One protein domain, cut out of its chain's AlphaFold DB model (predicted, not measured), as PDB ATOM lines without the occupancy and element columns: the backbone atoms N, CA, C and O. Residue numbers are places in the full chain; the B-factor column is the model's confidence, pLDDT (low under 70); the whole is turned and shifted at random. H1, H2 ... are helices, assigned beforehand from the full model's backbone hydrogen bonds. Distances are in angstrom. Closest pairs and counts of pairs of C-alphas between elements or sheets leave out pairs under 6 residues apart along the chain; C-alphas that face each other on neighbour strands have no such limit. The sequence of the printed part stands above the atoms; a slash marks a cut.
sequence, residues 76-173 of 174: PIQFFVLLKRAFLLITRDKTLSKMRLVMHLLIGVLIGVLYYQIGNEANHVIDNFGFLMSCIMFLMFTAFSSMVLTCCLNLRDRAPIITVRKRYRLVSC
ATOM      1  N   PRO A  76       8.396  44.428  73.889       83.50
ATOM      2  CA  PRO A  76       9.531  43.524  73.687       83.50
ATOM      3  C   PRO A  76      10.281  43.203  74.987       83.50
ATOM      4  O   PRO A  76      10.728  42.071  75.157       83.50
ATOM      5  N   ILE A  77      10.381  44.146  75.933       87.44
ATOM      6  CA  ILE A  77      11.024  43.918  77.236       87.44
ATOM      7  C   ILE A  77      10.169  42.965  78.079       87.44
ATOM      8  O   ILE A  77      10.699  42.004  78.639       87.44
ATOM      9  N   GLN A  78       8.845  43.165  78.116       88.94
ATOM     10  CA  GLN A  78       7.922  42.246  78.790       88.94
ATOM     11  C   GLN A  78       8.034  40.827  78.208       88.94
ATOM     12  O   GLN A  78       8.244  39.868  78.954       88.94
ATOM     13  N   PHE A  79       7.987  40.693  76.878       85.94
ATOM     14  CA  PHE A  79       8.154  39.413  76.188       85.94
ATOM     15  C   PHE A  79       9.491  38.742  76.532       85.94
ATOM     16  O   PHE A  79       9.512  37.566  76.896       85.94
ATOM     17  N   PHE A  80      10.602  39.485  76.504       86.12
ATOM     18  CA  PHE A  80      11.925  38.942  76.822       86.12
ATOM     19  C   PHE A  80      12.045  38.509  78.293       86.12
ATOM     20  O   PHE A  80      12.692  37.505  78.596       86.12
ATOM     21  N   VAL A  81      11.376  39.205  79.222       86.31
ATOM     22  CA  VAL A  81      11.287  38.804  80.636       86.31
ATOM     23  C   VAL A  81      10.477  37.514  80.806       86.31
ATOM     24  O   VAL A  81      10.907  36.631  81.554       86.31
ATOM     25  N   LEU A  82       9.348  37.354  80.101       84.12
ATOM     26  CA  LEU A  82       8.592  36.094  80.096       84.12
ATOM     27  C   LEU A  82       9.410  34.950  79.477       84.12
ATOM     28  O   LEU A  82       9.488  33.876  80.075       84.12
ATOM     29  N   LEU A  83      10.081  35.188  78.346       82.62
ATOM     30  CA  LEU A  83      10.947  34.215  77.676       82.62
ATOM     31  C   LEU A  83      12.104  33.769  78.586       82.62
ATOM     32  O   LEU A  83      12.340  32.573  78.752       82.62
ATOM     33  N   LYS A  84      12.777  34.718  79.251       81.06
ATOM     34  CA  LYS A  84      13.850  34.448  80.222       81.06
ATOM     35  C   LYS A  84      13.349  33.609  81.398       81.06
ATOM     36  O   LYS A  84      14.031  32.670  81.803       81.06
ATOM     37  N   ARG A  85      12.157  33.904  81.934       81.88
ATOM     38  CA  ARG A  85      11.532  33.087  82.991       81.88
ATOM     39  C   ARG A  85      11.217  31.676  82.484       81.88
ATOM     40  O   ARG A  85      11.617  30.717  83.136       81.88
ATOM     41  N   ALA A  86      10.593  31.534  81.315       77.44
ATOM     42  CA  ALA A  86      10.293  30.232  80.716       77.44
ATOM     43  C   ALA A  86      11.564  29.387  80.490       77.44
ATOM     44  O   ALA A  86      11.608  28.218  80.870       77.44
ATOM     45  N   PHE A  87      12.632  29.995  79.968       74.56
ATOM     46  CA  PHE A  87      13.931  29.347  79.765       74.56
ATOM     47  C   PHE A  87      14.587  28.897  81.084       74.56
ATOM     48  O   PHE A  87      15.122  27.790  81.171       74.56
ATOM     49  N   LEU A  88      14.506  29.712  82.142       78.06
ATOM     50  CA  LEU A  88      14.988  29.344  83.479       78.06
ATOM     51  C   LEU A  88      14.174  28.202  84.113       78.06
ATOM     52  O   LEU A  88      14.748  27.341  84.775       78.06
ATOM     53  N   LEU A  89      12.859  28.138  83.876       74.12
ATOM     54  CA  LEU A  89      12.025  27.012  84.317       74.12
ATOM     55  C   LEU A  89      12.398  25.713  83.576       74.12
ATOM     56  O   LEU A  89      12.641  24.691  84.215       74.12
ATOM     57  N   ILE A  90      12.534  25.769  82.246       73.62
ATOM     58  CA  ILE A  90      12.960  24.637  81.400       73.62
ATOM     59  C   ILE A  90      14.329  24.090  81.831       73.62
ATOM     60  O   ILE A  90      14.553  22.879  81.834       73.62
ATOM     61  N   THR A  91      15.252  24.978  82.206       70.56
ATOM     62  CA  THR A  91      16.608  24.607  82.625       70.56
ATOM     63  C   THR A  91      16.716  24.172  84.089       70.56
ATOM     64  O   THR A  91      17.784  23.688  84.465       70.56
ATOM     65  N   ARG A  92      15.657  24.264  84.907       75.12
ATOM     66  CA  ARG A  92      15.664  23.730  86.282       75.12
ATOM     67  C   ARG A  92      15.326  22.236  86.319       75.12
ATOM     68  O   ARG A  92      16.074  21.465  86.910       75.12
ATOM     69  N   ASP A  93      14.292  21.811  85.594       73.50
ATOM     70  CA  ASP A  93      13.850  20.409  85.506       73.50
ATOM     71  C   ASP A  93      14.403  19.705  84.252       73.50
ATOM     72  O   ASP A  93      13.676  19.226  83.375       73.50
ATOM     73  N   LYS A  94      15.742  19.660  84.155       69.69
ATOM     74  CA  LYS A  94      16.463  19.274  82.927       69.69
ATOM     75  C   LYS A  94      16.117  17.874  82.408       69.69
ATOM     76  O   LYS A  94      16.131  17.682  81.199       69.69
ATOM     77  N   THR A  95      15.827  16.896  83.263       76.25
ATOM     78  CA  THR A  95      15.725  15.485  82.838       76.25
ATOM     79  C   THR A  95      14.480  15.204  81.995       76.25
ATOM     80  O   THR A  95      14.592  14.687  80.887       76.25
ATOM     81  N   LEU A  96      13.289  15.573  82.478       72.56
ATOM     82  CA  LEU A  96      12.024  15.262  81.799       72.56
ATOM     83  C   LEU A  96      11.803  16.188  80.588       72.56
ATOM     84  O   LEU A  96      11.375  15.745  79.520       72.56
ATOM     85  N   SER A  97      12.167  17.465  80.733       77.69
ATOM     86  CA  SER A  97      12.007  18.471  79.682       77.69
ATOM     87  C   SER A  97      13.028  18.321  78.553       77.69
ATOM     88  O   SER A  97      12.639  18.484  77.399       77.69
ATOM     89  N   LYS A  98      14.295  17.933  78.810       79.75
ATOM     90  CA  LYS A  98      15.258  17.696  77.713       79.75
ATOM     91  C   LYS A  98      14.810  16.574  76.786       79.75
ATOM     92  O   LYS A  98      14.937  16.745  75.586       79.75
ATOM     93  N   MET A  99      14.265  15.467  77.293       79.06
ATOM     94  CA  MET A  99      13.851  14.356  76.420       79.06
ATOM     95  C   MET A  99      12.705  14.768  75.484       79.06
ATOM     96  O   MET A  99      12.743  14.463  74.295       79.06
ATOM     97  N   ARG A 100      11.727  15.536  75.987       82.62
ATOM     98  CA  ARG A 100      10.633  16.088  75.167       82.62
ATOM     99  C   ARG A 100      11.139  17.125  74.168       82.62
ATOM    100  O   ARG A 100      10.830  17.027  72.986       82.62
ATOM    101  N   LEU A 101      11.955  18.078  74.623       81.38
ATOM    102  CA  LEU A 101      12.509  19.123  73.763       81.38
ATOM    103  C   LEU A 101      13.445  18.562  72.694       81.38
ATOM    104  O   LEU A 101      13.365  19.017  71.566       81.38
ATOM    105  N   VAL A 102      14.281  17.563  72.995       84.50
ATOM    106  CA  VAL A 102      15.156  16.924  72.000       84.50
ATOM    107  C   VAL A 102      14.327  16.217  70.932       84.50
ATOM    108  O   VAL A 102      14.549  16.472  69.756       84.50
ATOM    109  N   MET A 103      13.340  15.394  71.299       86.56
ATOM    110  CA  MET A 103      12.535  14.677  70.300       86.56
ATOM    111  C   MET A 103      11.662  15.619  69.463       86.56
ATOM    112  O   MET A 103      11.538  15.430  68.257       86.56
ATOM    113  N   HIS A 104      11.093  16.663  70.069       86.00
ATOM    114  CA  HIS A 104      10.336  17.672  69.330       86.00
ATOM    115  C   HIS A 104      11.250  18.532  68.445       86.00
ATOM    116  O   HIS A 104      10.919  18.747  67.285       86.00
ATOM    117  N   LEU A 105      12.422  18.956  68.931       87.06
ATOM    118  CA  LEU A 105      13.405  19.697  68.135       87.06
ATOM    119  C   LEU A 105      13.927  18.859  66.963       87.06
ATOM    120  O   LEU A 105      14.036  19.384  65.865       87.06
ATOM    121  N   LEU A 106      14.180  17.560  67.162       89.06
ATOM    122  CA  LEU A 106      14.536  16.639  66.081       89.06
ATOM    123  C   LEU A 106      13.419  16.547  65.034       89.06
ATOM    124  O   LEU A 106      13.718  16.657  63.853       89.06
ATOM    125  N   ILE A 107      12.148  16.428  65.437       89.06
ATOM    126  CA  ILE A 107      11.003  16.451  64.506       89.06
ATOM    127  C   ILE A 107      10.909  17.787  63.749       89.06
ATOM    128  O   ILE A 107      10.744  17.784  62.532       89.06
ATOM    129  N   GLY A 108      11.058  18.922  64.437       88.19
ATOM    130  CA  GLY A 108      10.993  20.251  63.823       88.19
ATOM    131  C   GLY A 108      12.148  20.510  62.852       88.19
ATOM    132  O   GLY A 108      11.933  21.050  61.770       88.19
ATOM    133  N   VAL A 109      13.359  20.059  63.196       87.25
ATOM    134  CA  VAL A 109      14.531  20.096  62.309       87.25
ATOM    135  C   VAL A 109      14.351  19.142  61.129       87.25
ATOM    136  O   VAL A 109      14.675  19.527  60.013       87.25
ATOM    137  N   LEU A 110      13.787  17.946  61.324       87.50
ATOM    138  CA  LEU A 110      13.513  17.009  60.230       87.50
ATOM    139  C   LEU A 110      12.529  17.614  59.215       87.50
ATOM    140  O   LEU A 110      12.788  17.562  58.019       87.50
ATOM    141  N   ILE A 111      11.451  18.249  59.691       87.12
ATOM    142  CA  ILE A 111      10.498  18.989  58.847       87.12
ATOM    143  C   ILE A 111      11.184  20.178  58.153       87.12
ATOM    144  O   ILE A 111      10.994  20.369  56.956       87.12
ATOM    145  N   GLY A 112      12.016  20.948  58.860       85.12
ATOM    146  CA  GLY A 112      12.736  22.084  58.274       85.12
ATOM    147  C   GLY A 112      13.757  21.683  57.204       85.12
ATOM    148  O   GLY A 112      13.885  22.368  56.195       85.12
ATOM    149  N   VAL A 113      14.445  20.553  57.388       83.25
ATOM    150  CA  VAL A 113      15.402  20.004  56.415       83.25
ATOM    151  C   VAL A 113      14.684  19.364  55.224       83.25
ATOM    152  O   VAL A 113      15.168  19.488  54.105       83.25
ATOM    153  N   LEU A 114      13.512  18.746  55.420       82.00
ATOM    154  CA  LEU A 114      12.712  18.173  54.329       82.00
ATOM    155  C   LEU A 114      12.234  19.234  53.316       82.00
ATOM    156  O   LEU A 114      12.097  18.929  52.136       82.00
ATOM    157  N   TYR A 115      12.001  20.469  53.775       75.88
ATOM    158  CA  TYR A 115      11.611  21.615  52.939       75.88
ATOM    159  C   TYR A 115      12.789  22.522  52.536       75.88
ATOM    160  O   TYR A 115      12.600  23.518  51.831       75.88
ATOM    161  N   TYR A 116      14.018  22.180  52.934       72.25
ATOM    162  CA  TYR A 116      15.224  22.822  52.416       72.25
ATOM    163  C   TYR A 116      15.284  22.598  50.892       72.25
ATOM    164  O   TYR A 116      14.979  21.506  50.422       72.25
ATOM    165  N   GLN A 117      15.657  23.629  50.126       70.75
ATOM    166  CA  GLN A 117      15.529  23.772  48.657       70.75
ATOM    167  C   GLN A 117      14.172  24.257  48.105       70.75
ATOM    168  O   GLN A 117      14.191  25.027  47.148       70.75
ATOM    169  N   ILE A 118      13.013  23.909  48.681       69.81
ATOM    170  CA  ILE A 118      11.703  24.323  48.116       69.81
ATOM    171  C   ILE A 118      11.507  25.851  48.182       69.81
ATOM    172  O   ILE A 118      10.947  26.454  47.270       69.81
ATOM    173  N   GLY A 119      12.007  26.497  49.239       65.44
ATOM    174  CA  GLY A 119      11.866  27.944  49.447       65.44
ATOM    175  C   GLY A 119      12.743  28.842  48.561       65.44
ATOM    176  O   GLY A 119      12.597  30.059  48.637       65.44
ATOM    177  N   ASN A 120      13.655  28.289  47.749       72.81
ATOM    178  CA  ASN A 120      14.516  29.098  46.872       72.81
ATOM    179  C   ASN A 120      13.750  29.647  45.656       72.81
ATOM    180  O   ASN A 120      14.015  30.755  45.198       72.81
ATOM    181  N   GLU A 121      12.760  28.893  45.175       72.94
ATOM    182  CA  GLU A 121      11.925  29.275  44.040       72.94
ATOM    183  C   GLU A 121      10.615  29.901  44.536       72.94
ATOM    184  O   GLU A 121       9.662  29.208  44.901       72.94
ATOM    185  N   ALA A 122      10.526  31.234  44.491       62.34
ATOM    186  CA  ALA A 122       9.341  32.002  44.909       62.34
ATOM    187  C   ALA A 122       8.044  31.670  44.127       62.34
ATOM    188  O   ALA A 122       6.967  32.158  44.463       62.34
ATOM    189  N   ASN A 123       8.140  30.822  43.100       67.25
ATOM    190  CA  ASN A 123       7.032  30.300  42.303       67.25
ATOM    191  C   ASN A 123       6.123  29.331  43.103       67.25
ATOM    192  O   ASN A 123       4.944  29.180  42.792       67.25
ATOM    193  N   HIS A 124       6.641  28.704  44.167       70.56
ATOM    194  CA  HIS A 124       5.941  27.687  44.965       70.56
ATOM    195  C   HIS A 124       5.390  28.239  46.293       70.56
ATOM    196  O   HIS A 124       5.774  27.836  47.394       70.56
ATOM    197  N   VAL A 125       4.457  29.194  46.209       79.69
ATOM    198  CA  VAL A 125       3.886  29.871  47.396       79.69
ATOM    199  C   VAL A 125       3.105  28.931  48.328       79.69
ATOM    200  O   VAL A 125       3.060  29.160  49.536       79.69
ATOM    201  N   ILE A 126       2.514  27.860  47.785       83.56
ATOM    202  CA  ILE A 126       1.698  26.892  48.537       83.56
ATOM    203  C   ILE A 126       2.573  26.049  49.470       83.56
ATOM    204  O   ILE A 126       2.216  25.851  50.631       83.56
ATOM    205  N   ASP A 127       3.745  25.615  49.009       83.38
ATOM    206  CA  ASP A 127       4.655  24.791  49.809       83.38
ATOM    207  C   ASP A 127       5.313  25.616  50.930       83.38
ATOM    208  O   ASP A 127       5.426  25.162  52.070       83.38
ATOM    209  N   ASN A 128       5.626  26.887  50.651       82.19
ATOM    210  CA  ASN A 128       6.051  27.860  51.662       82.19
ATOM    211  C   ASN A 128       4.954  28.129  52.715       82.19
ATOM    212  O   ASN A 128       5.242  28.235  53.909       82.19
ATOM    213  N   PHE A 129       3.683  28.182  52.306       86.88
ATOM    214  CA  PHE A 129       2.549  28.285  53.229       86.88
ATOM    215  C   PHE A 129       2.369  27.009  54.073       86.88
ATOM    216  O   PHE A 129       2.145  27.100  55.281       86.88
ATOM    217  N   GLY A 130       2.539  25.824  53.477       86.88
ATOM    218  CA  GLY A 130       2.546  24.532  54.174       86.88
ATOM    219  C   GLY A 130       3.654  24.428  55.230       86.88
ATOM    220  O   GLY A 130       3.407  23.969  56.352       86.88
ATOM    221  N   PHE A 131       4.850  24.933  54.920       83.69
ATOM    222  CA  PHE A 131       5.952  25.070  55.873       83.69
ATOM    223  C   PHE A 131       5.591  25.998  57.047       83.69
ATOM    224  O   PHE A 131       5.722  25.596  58.207       83.69
ATOM    225  N   LEU A 132       5.074  27.203  56.776       87.50
ATOM    226  CA  LEU A 132       4.649  28.147  57.822       87.50
ATOM    227  C   LEU A 132       3.543  27.559  58.716       87.50
ATOM    228  O   LEU A 132       3.637  27.643  59.943       87.50
ATOM    229  N   MET A 133       2.540  26.901  58.130       88.44
ATOM    230  CA  MET A 133       1.472  26.221  58.871       88.44
ATOM    231  C   MET A 133       2.007  25.090  59.761       88.44
ATOM    232  O   MET A 133       1.620  24.987  60.928       88.44
ATOM    233  N   SER A 134       2.952  24.292  59.256       86.38
ATOM    234  CA  SER A 134       3.615  23.228  60.026       86.38
ATOM    235  C   SER A 134       4.407  23.790  61.213       86.38
ATOM    236  O   SER A 134       4.324  23.265  62.327       86.38
ATOM    237  N   CYS A 135       5.117  24.905  61.010       86.94
ATOM    238  CA  CYS A 135       5.843  25.606  62.070       86.94
ATOM    239  C   CYS A 135       4.900  26.129  63.165       86.94
ATOM    240  O   CYS A 135       5.159  25.923  64.351       86.94
ATOM    241  N   ILE A 136       3.784  26.763  62.792       90.00
ATOM    242  CA  ILE A 136       2.811  27.314  63.748       90.00
ATOM    243  C   ILE A 136       2.130  26.194  64.551       90.00
ATOM    244  O   ILE A 136       2.030  26.301  65.776       90.00
ATOM    245  N   MET A 137       1.737  25.088  63.906       90.12
ATOM    246  CA  MET A 137       1.209  23.904  64.600       90.12
ATOM    247  C   MET A 137       2.190  23.360  65.644       90.12
ATOM    248  O   MET A 137       1.806  23.094  66.786       90.12
ATOM    249  N   PHE A 138       3.466  23.232  65.279       83.56
ATOM    250  CA  PHE A 138       4.508  22.726  66.168       83.56
ATOM    251  C   PHE A 138       4.787  23.665  67.362       83.56
ATOM    252  O   PHE A 138       4.951  23.212  68.502       83.56
ATOM    253  N   LEU A 139       4.772  24.984  67.135       85.25
ATOM    254  CA  LEU A 139       4.896  25.993  68.192       85.25
ATOM    255  C   LEU A 139       3.710  25.945  69.170       85.25
ATOM    256  O   LEU A 139       3.915  25.943  70.385       85.25
ATOM    257  N   MET A 140       2.478  25.834  68.663       88.88
ATOM    258  CA  MET A 140       1.274  25.700  69.493       88.88
ATOM    259  C   MET A 140       1.265  24.399  70.303       88.88
ATOM    260  O   MET A 140       0.937  24.414  71.490       88.88
ATOM    261  N   PHE A 141       1.710  23.286  69.719       86.38
ATOM    262  CA  PHE A 141       1.878  22.020  70.435       86.38
ATOM    263  C   PHE A 141       2.930  22.116  71.560       86.38
ATOM    264  O   PHE A 141       2.718  21.614  72.666       86.38
ATOM    265  N   THR A 142       4.029  22.841  71.329       83.50
ATOM    266  CA  THR A 142       5.063  23.108  72.348       83.50
ATOM    267  C   THR A 142       4.528  23.980  73.496       83.50
ATOM    268  O   THR A 142       4.786  23.700  74.675       83.50
ATOM    269  N   ALA A 143       3.728  25.003  73.177       85.50
ATOM    270  CA  ALA A 143       3.037  25.829  74.166       85.50
ATOM    271  C   ALA A 143       2.030  25.004  74.989       85.50
ATOM    272  O   ALA A 143       2.036  25.077  76.219       85.50
ATOM    273  N   PHE A 144       1.240  24.142  74.339       87.69
ATOM    274  CA  PHE A 144       0.319  23.220  75.003       87.69
ATOM    275  C   PHE A 144       1.045  22.243  75.941       87.69
ATOM    276  O   PHE A 144       0.647  22.098  77.095       87.69
ATOM    277  N   SER A 145       2.158  21.639  75.510       85.25
ATOM    278  CA  SER A 145       2.969  20.763  76.370       85.25
ATOM    279  C   SER A 145       3.470  21.493  77.624       85.25
ATOM    280  O   SER A 145       3.508  20.914  78.712       85.25
ATOM    281  N   SER A 146       3.827  22.773  77.490       81.75
ATOM    282  CA  SER A 146       4.271  23.627  78.600       81.75
ATOM    283  C   SER A 146       3.112  24.027  79.524       81.75
ATOM    284  O   SER A 146       3.275  24.053  80.746       81.75
ATOM    285  N   MET A 147       1.925  24.276  78.964       86.69
ATOM    286  CA  MET A 147       0.695  24.552  79.710       86.69
ATOM    287  C   MET A 147       0.236  23.331  80.516       86.69
ATOM    288  O   MET A 147      -0.062  23.469  81.701       86.69
ATOM    289  N   VAL A 148       0.239  22.134  79.919       87.25
ATOM    290  CA  VAL A 148      -0.097  20.877  80.608       87.25
ATOM    291  C   VAL A 148       0.885  20.613  81.744       87.25
ATOM    292  O   VAL A 148       0.447  20.368  82.864       87.25
ATOM    293  N   LEU A 149       2.196  20.747  81.508       83.44
ATOM    294  CA  LEU A 149       3.197  20.611  82.571       83.44
ATOM    295  C   LEU A 149       2.955  21.625  83.700       83.44
ATOM    296  O   LEU A 149       2.935  21.244  84.866       83.44
ATOM    297  N   THR A 150       2.701  22.892  83.369       83.69
ATOM    298  CA  THR A 150       2.443  23.957  84.353       83.69
ATOM    299  C   THR A 150       1.164  23.703  85.155       83.69
ATOM    300  O   THR A 150       1.173  23.847  86.376       83.69
ATOM    301  N   CYS A 151       0.074  23.283  84.508       78.38
ATOM    302  CA  CYS A 151      -1.185  22.926  85.163       78.38
ATOM    303  C   CYS A 151      -1.003  21.713  86.087       78.38
ATOM    304  O   CYS A 151      -1.328  21.774  87.274       78.38
ATOM    305  N   CYS A 152      -0.389  20.642  85.574       78.31
ATOM    306  CA  CYS A 152      -0.077  19.454  86.354       78.31
ATOM    307  C   CYS A 152       0.811  19.781  87.554       78.31
ATOM    308  O   CYS A 152       0.515  19.286  88.634       78.31
ATOM    309  N   LEU A 153       1.844  20.618  87.409       78.94
ATOM    310  CA  LEU A 153       2.705  21.043  88.516       78.94
ATOM    311  C   LEU A 153       1.943  21.887  89.544       78.94
ATOM    312  O   LEU A 153       2.016  21.581  90.727       78.94
ATOM    313  N   ASN A 154       1.149  22.878  89.127       79.94
ATOM    314  CA  ASN A 154       0.358  23.692  90.058       79.94
ATOM    315  C   ASN A 154      -0.631  22.846  90.876       79.94
ATOM    316  O   ASN A 154      -0.751  23.036  92.085       79.94
ATOM    317  N   LEU A 155      -1.299  21.869  90.256       79.94
ATOM    318  CA  LEU A 155      -2.169  20.927  90.969       79.94
ATOM    319  C   LEU A 155      -1.363  19.927  91.823       79.94
ATOM    320  O   LEU A 155      -1.772  19.596  92.937       79.94
ATOM    321  N   ARG A 156      -0.194  19.480  91.340       73.50
ATOM    322  CA  ARG A 156       0.703  18.545  92.042       73.50
ATOM    323  C   ARG A 156       1.335  19.150  93.284       73.50
ATOM    324  O   ARG A 156       1.522  18.397  94.225       73.50
ATOM    325  N   ASP A 157       1.637  20.447  93.295       67.31
ATOM    326  CA  ASP A 157       2.256  21.162  94.424       67.31
ATOM    327  C   ASP A 157       1.207  21.621  95.456       67.31
ATOM    328  O   ASP A 157       1.436  21.613  96.666       67.31
ATOM    329  N   ARG A 158      -0.031  21.892  95.013       65.12
ATOM    330  CA  ARG A 158      -1.168  22.153  95.915       65.12
ATOM    331  C   ARG A 158      -1.585  20.925  96.733       65.12
ATOM    332  O   ARG A 158      -2.040  21.095  97.863       65.12
ATOM    333  N   ALA A 159      -1.391  19.710  96.216       63.75
ATOM    334  CA  ALA A 159      -1.683  18.465  96.933       63.75
ATOM    335  C   ALA A 159      -0.824  18.236  98.207       63.75
ATOM    336  O   ALA A 159      -1.407  18.045  99.280       63.75
ATOM    337  N   PRO A 160       0.528  18.280  98.177       65.25
ATOM    338  CA  PRO A 160       1.353  18.098  99.360       65.25
ATOM    339  C   PRO A 160       1.190  19.239 100.353       65.25
ATOM    340  O   PRO A 160       1.234  18.943 101.538       65.25
ATOM    341  N   ILE A 161       0.933  20.493  99.941       61.69
ATOM    342  CA  ILE A 161       0.745  21.617 100.884       61.69
ATOM    343  C   ILE A 161      -0.312  21.288 101.948       61.69
ATOM    344  O   ILE A 161      -0.104  21.601 103.118       61.69
ATOM    345  N   ILE A 162      -1.403  20.601 101.592       61.72
ATOM    346  CA  ILE A 162      -2.440  20.179 102.548       61.72
ATOM    347  C   ILE A 162      -1.887  19.114 103.514       61.72
ATOM    348  O   ILE A 162      -2.117  19.191 104.722       61.72
ATOM    349  N   THR A 163      -1.112  18.153 103.010       65.69
ATOM    350  CA  THR A 163      -0.533  17.043 103.786       65.69
ATOM    351  C   THR A 163       0.644  17.471 104.670       65.69
ATOM    352  O   THR A 163       0.683  17.082 105.837       65.69
ATOM    353  N   VAL A 164       1.573  18.307 104.189       66.88
ATOM    354  CA  VAL A 164       2.640  18.872 105.031       66.88
ATOM    355  C   VAL A 164       2.101  19.920 105.993       66.88
ATOM    356  O   VAL A 164       2.498  19.896 107.149       66.88
ATOM    357  N   ARG A 165       1.128  20.767 105.619       66.44
ATOM    358  CA  ARG A 165       0.490  21.680 106.586       66.44
ATOM    359  C   ARG A 165      -0.346  20.928 107.627       66.44
ATOM    360  O   ARG A 165      -0.427  21.405 108.755       66.44
ATOM    361  N   LYS A 166      -0.897  19.748 107.305       68.38
ATOM    362  CA  LYS A 166      -1.428  18.814 108.314       68.38
ATOM    363  C   LYS A 166      -0.315  18.230 109.186       68.38
ATOM    364  O   LYS A 166      -0.437  18.349 110.394       68.38
ATOM    365  N   ARG A 167       0.775  17.677 108.631       71.44
ATOM    366  CA  ARG A 167       1.899  17.138 109.432       71.44
ATOM    367  C   ARG A 167       2.509  18.182 110.370       71.44
ATOM    368  O   ARG A 167       2.614  17.904 111.553       71.44
ATOM    369  N   TYR A 168       2.836  19.378 109.880       63.81
ATOM    370  CA  TYR A 168       3.351  20.469 110.715       63.81
ATOM    371  C   TYR A 168       2.351  20.870 111.807       63.81
ATOM    372  O   TYR A 168       2.741  20.985 112.959       63.81
ATOM    373  N   ARG A 169       1.056  21.014 111.487       71.50
ATOM    374  CA  ARG A 169       0.038  21.354 112.496       71.50
ATOM    375  C   ARG A 169      -0.177  20.238 113.527       71.50
ATOM    376  O   ARG A 169      -0.434  20.548 114.676       71.50
ATOM    377  N   LEU A 170      -0.064  18.969 113.132       71.62
ATOM    378  CA  LEU A 170      -0.223  17.818 114.027       71.62
ATOM    379  C   LEU A 170       1.001  17.661 114.948       71.62
ATOM    380  O   LEU A 170       0.830  17.433 116.135       71.62
ATOM    381  N   VAL A 171       2.216  17.882 114.431       74.94
ATOM    382  CA  VAL A 171       3.466  17.887 115.221       74.94
ATOM    383  C   VAL A 171       3.583  19.118 116.131       74.94
ATOM    384  O   VAL A 171       4.235  19.042 117.157       74.94
ATOM    385  N   SER A 172       2.938  20.247 115.813       71.06
ATOM    386  CA  SER A 172       2.824  21.389 116.741       71.06
ATOM    387  C   SER A 172       1.699  21.249 117.779       71.06
ATOM    388  O   SER A 172       1.521  22.153 118.593       71.06
ATOM    389  N   CYS A 173       0.922  20.165 117.743       60.53
ATOM    390  CA  CYS A 173      -0.148  19.864 118.702       60.53
ATOM    391  C   CYS A 173       0.146  18.604 119.538       60.53
ATOM    392  O   CYS A 173      -0.783  18.042 120.118       60.53
TER     393      CYS A 173
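Overview. This is residues 76 to 173 of the 174 residues of the protein "(California timema) hypothetical protein" of Timema californicum (UniProt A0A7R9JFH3). One very long, nearly straight helix, H3, makes the length of the domain, and a shorter helix, H2, runs loosely beside its first part in the opposite direction. H1 meets H2 near a corner, the two making a V, and residues 76 to 85 of H1 stick out to the side, while residues 150 to 173, of which 150 to 171 belong to H3, stick out far beyond H2. The printed part has 98 residues with three named helices, H1, H2 and H3 in this order along the chain, and no named strand; its class is all helix. The whole is extended, with a radius of gyration of the C-alphas of 20.8 A, and its C-alphas span 77 by 30 by 19 A.

Arrangement. H1, residues 76 to 92, is close to but not clearly touching H2, residues 94 to 114. Their closest C-alphas are those of Ile 90 and Ser 97, 6.5 A apart. The two run opposite ways at a steep tilt of 61 degrees. H2 and H3, residues 125 to 171, form a helical hairpin, running opposite ways at a shallow tilt of 6 degrees. They only just touch, with 3 pairs of C-alphas within 8 A; the closest are those of Gly 108 and Phe 138, 7.3 A apart. H2 touches H3 with residues 108 to 112 alone, and H3 touches H2 with residues 131 to 138 alone. H1 and H3 are apart. In H1 each pair of O i and N i+4 is within hydrogen-bond range; in H2 15 of 17 are, and in H3 40 of 43.

Along the chain. H1 begins with C-alpha 76 at (9.531, 43.524, 73.687), runs from Pro 76 to Arg 92 and is 24.2 A long from first to last C-alpha. H2 runs from Lys 94, with its C-alpha at (16.463, 19.274, 82.927), to Leu 114, over 28.9 A. H3 runs from Val 125 to Val 171, 47 residues over 68.9 A, and ends with C-alpha 171 at (3.466, 17.887, 115.221).

Size, cuts and confidence. The C-alphas farthest apart are those of Asn 123 and Cys 173, 77.4 A. The outline is a rod; without the stretches that stand free, a body of 52 residues spans 38 by 17 by 15 A. The printed part has no cut. The link from H1 to H2 is tight, with 1 residue, and the link from H2 to H3 is short, with 10 residues; residues 121 to 126 stand free. The mean pLDDT of the printed part is 78.7, and 17 residues are under 70, among them residues 118 to 119, 122 to 123 and 157 to 166.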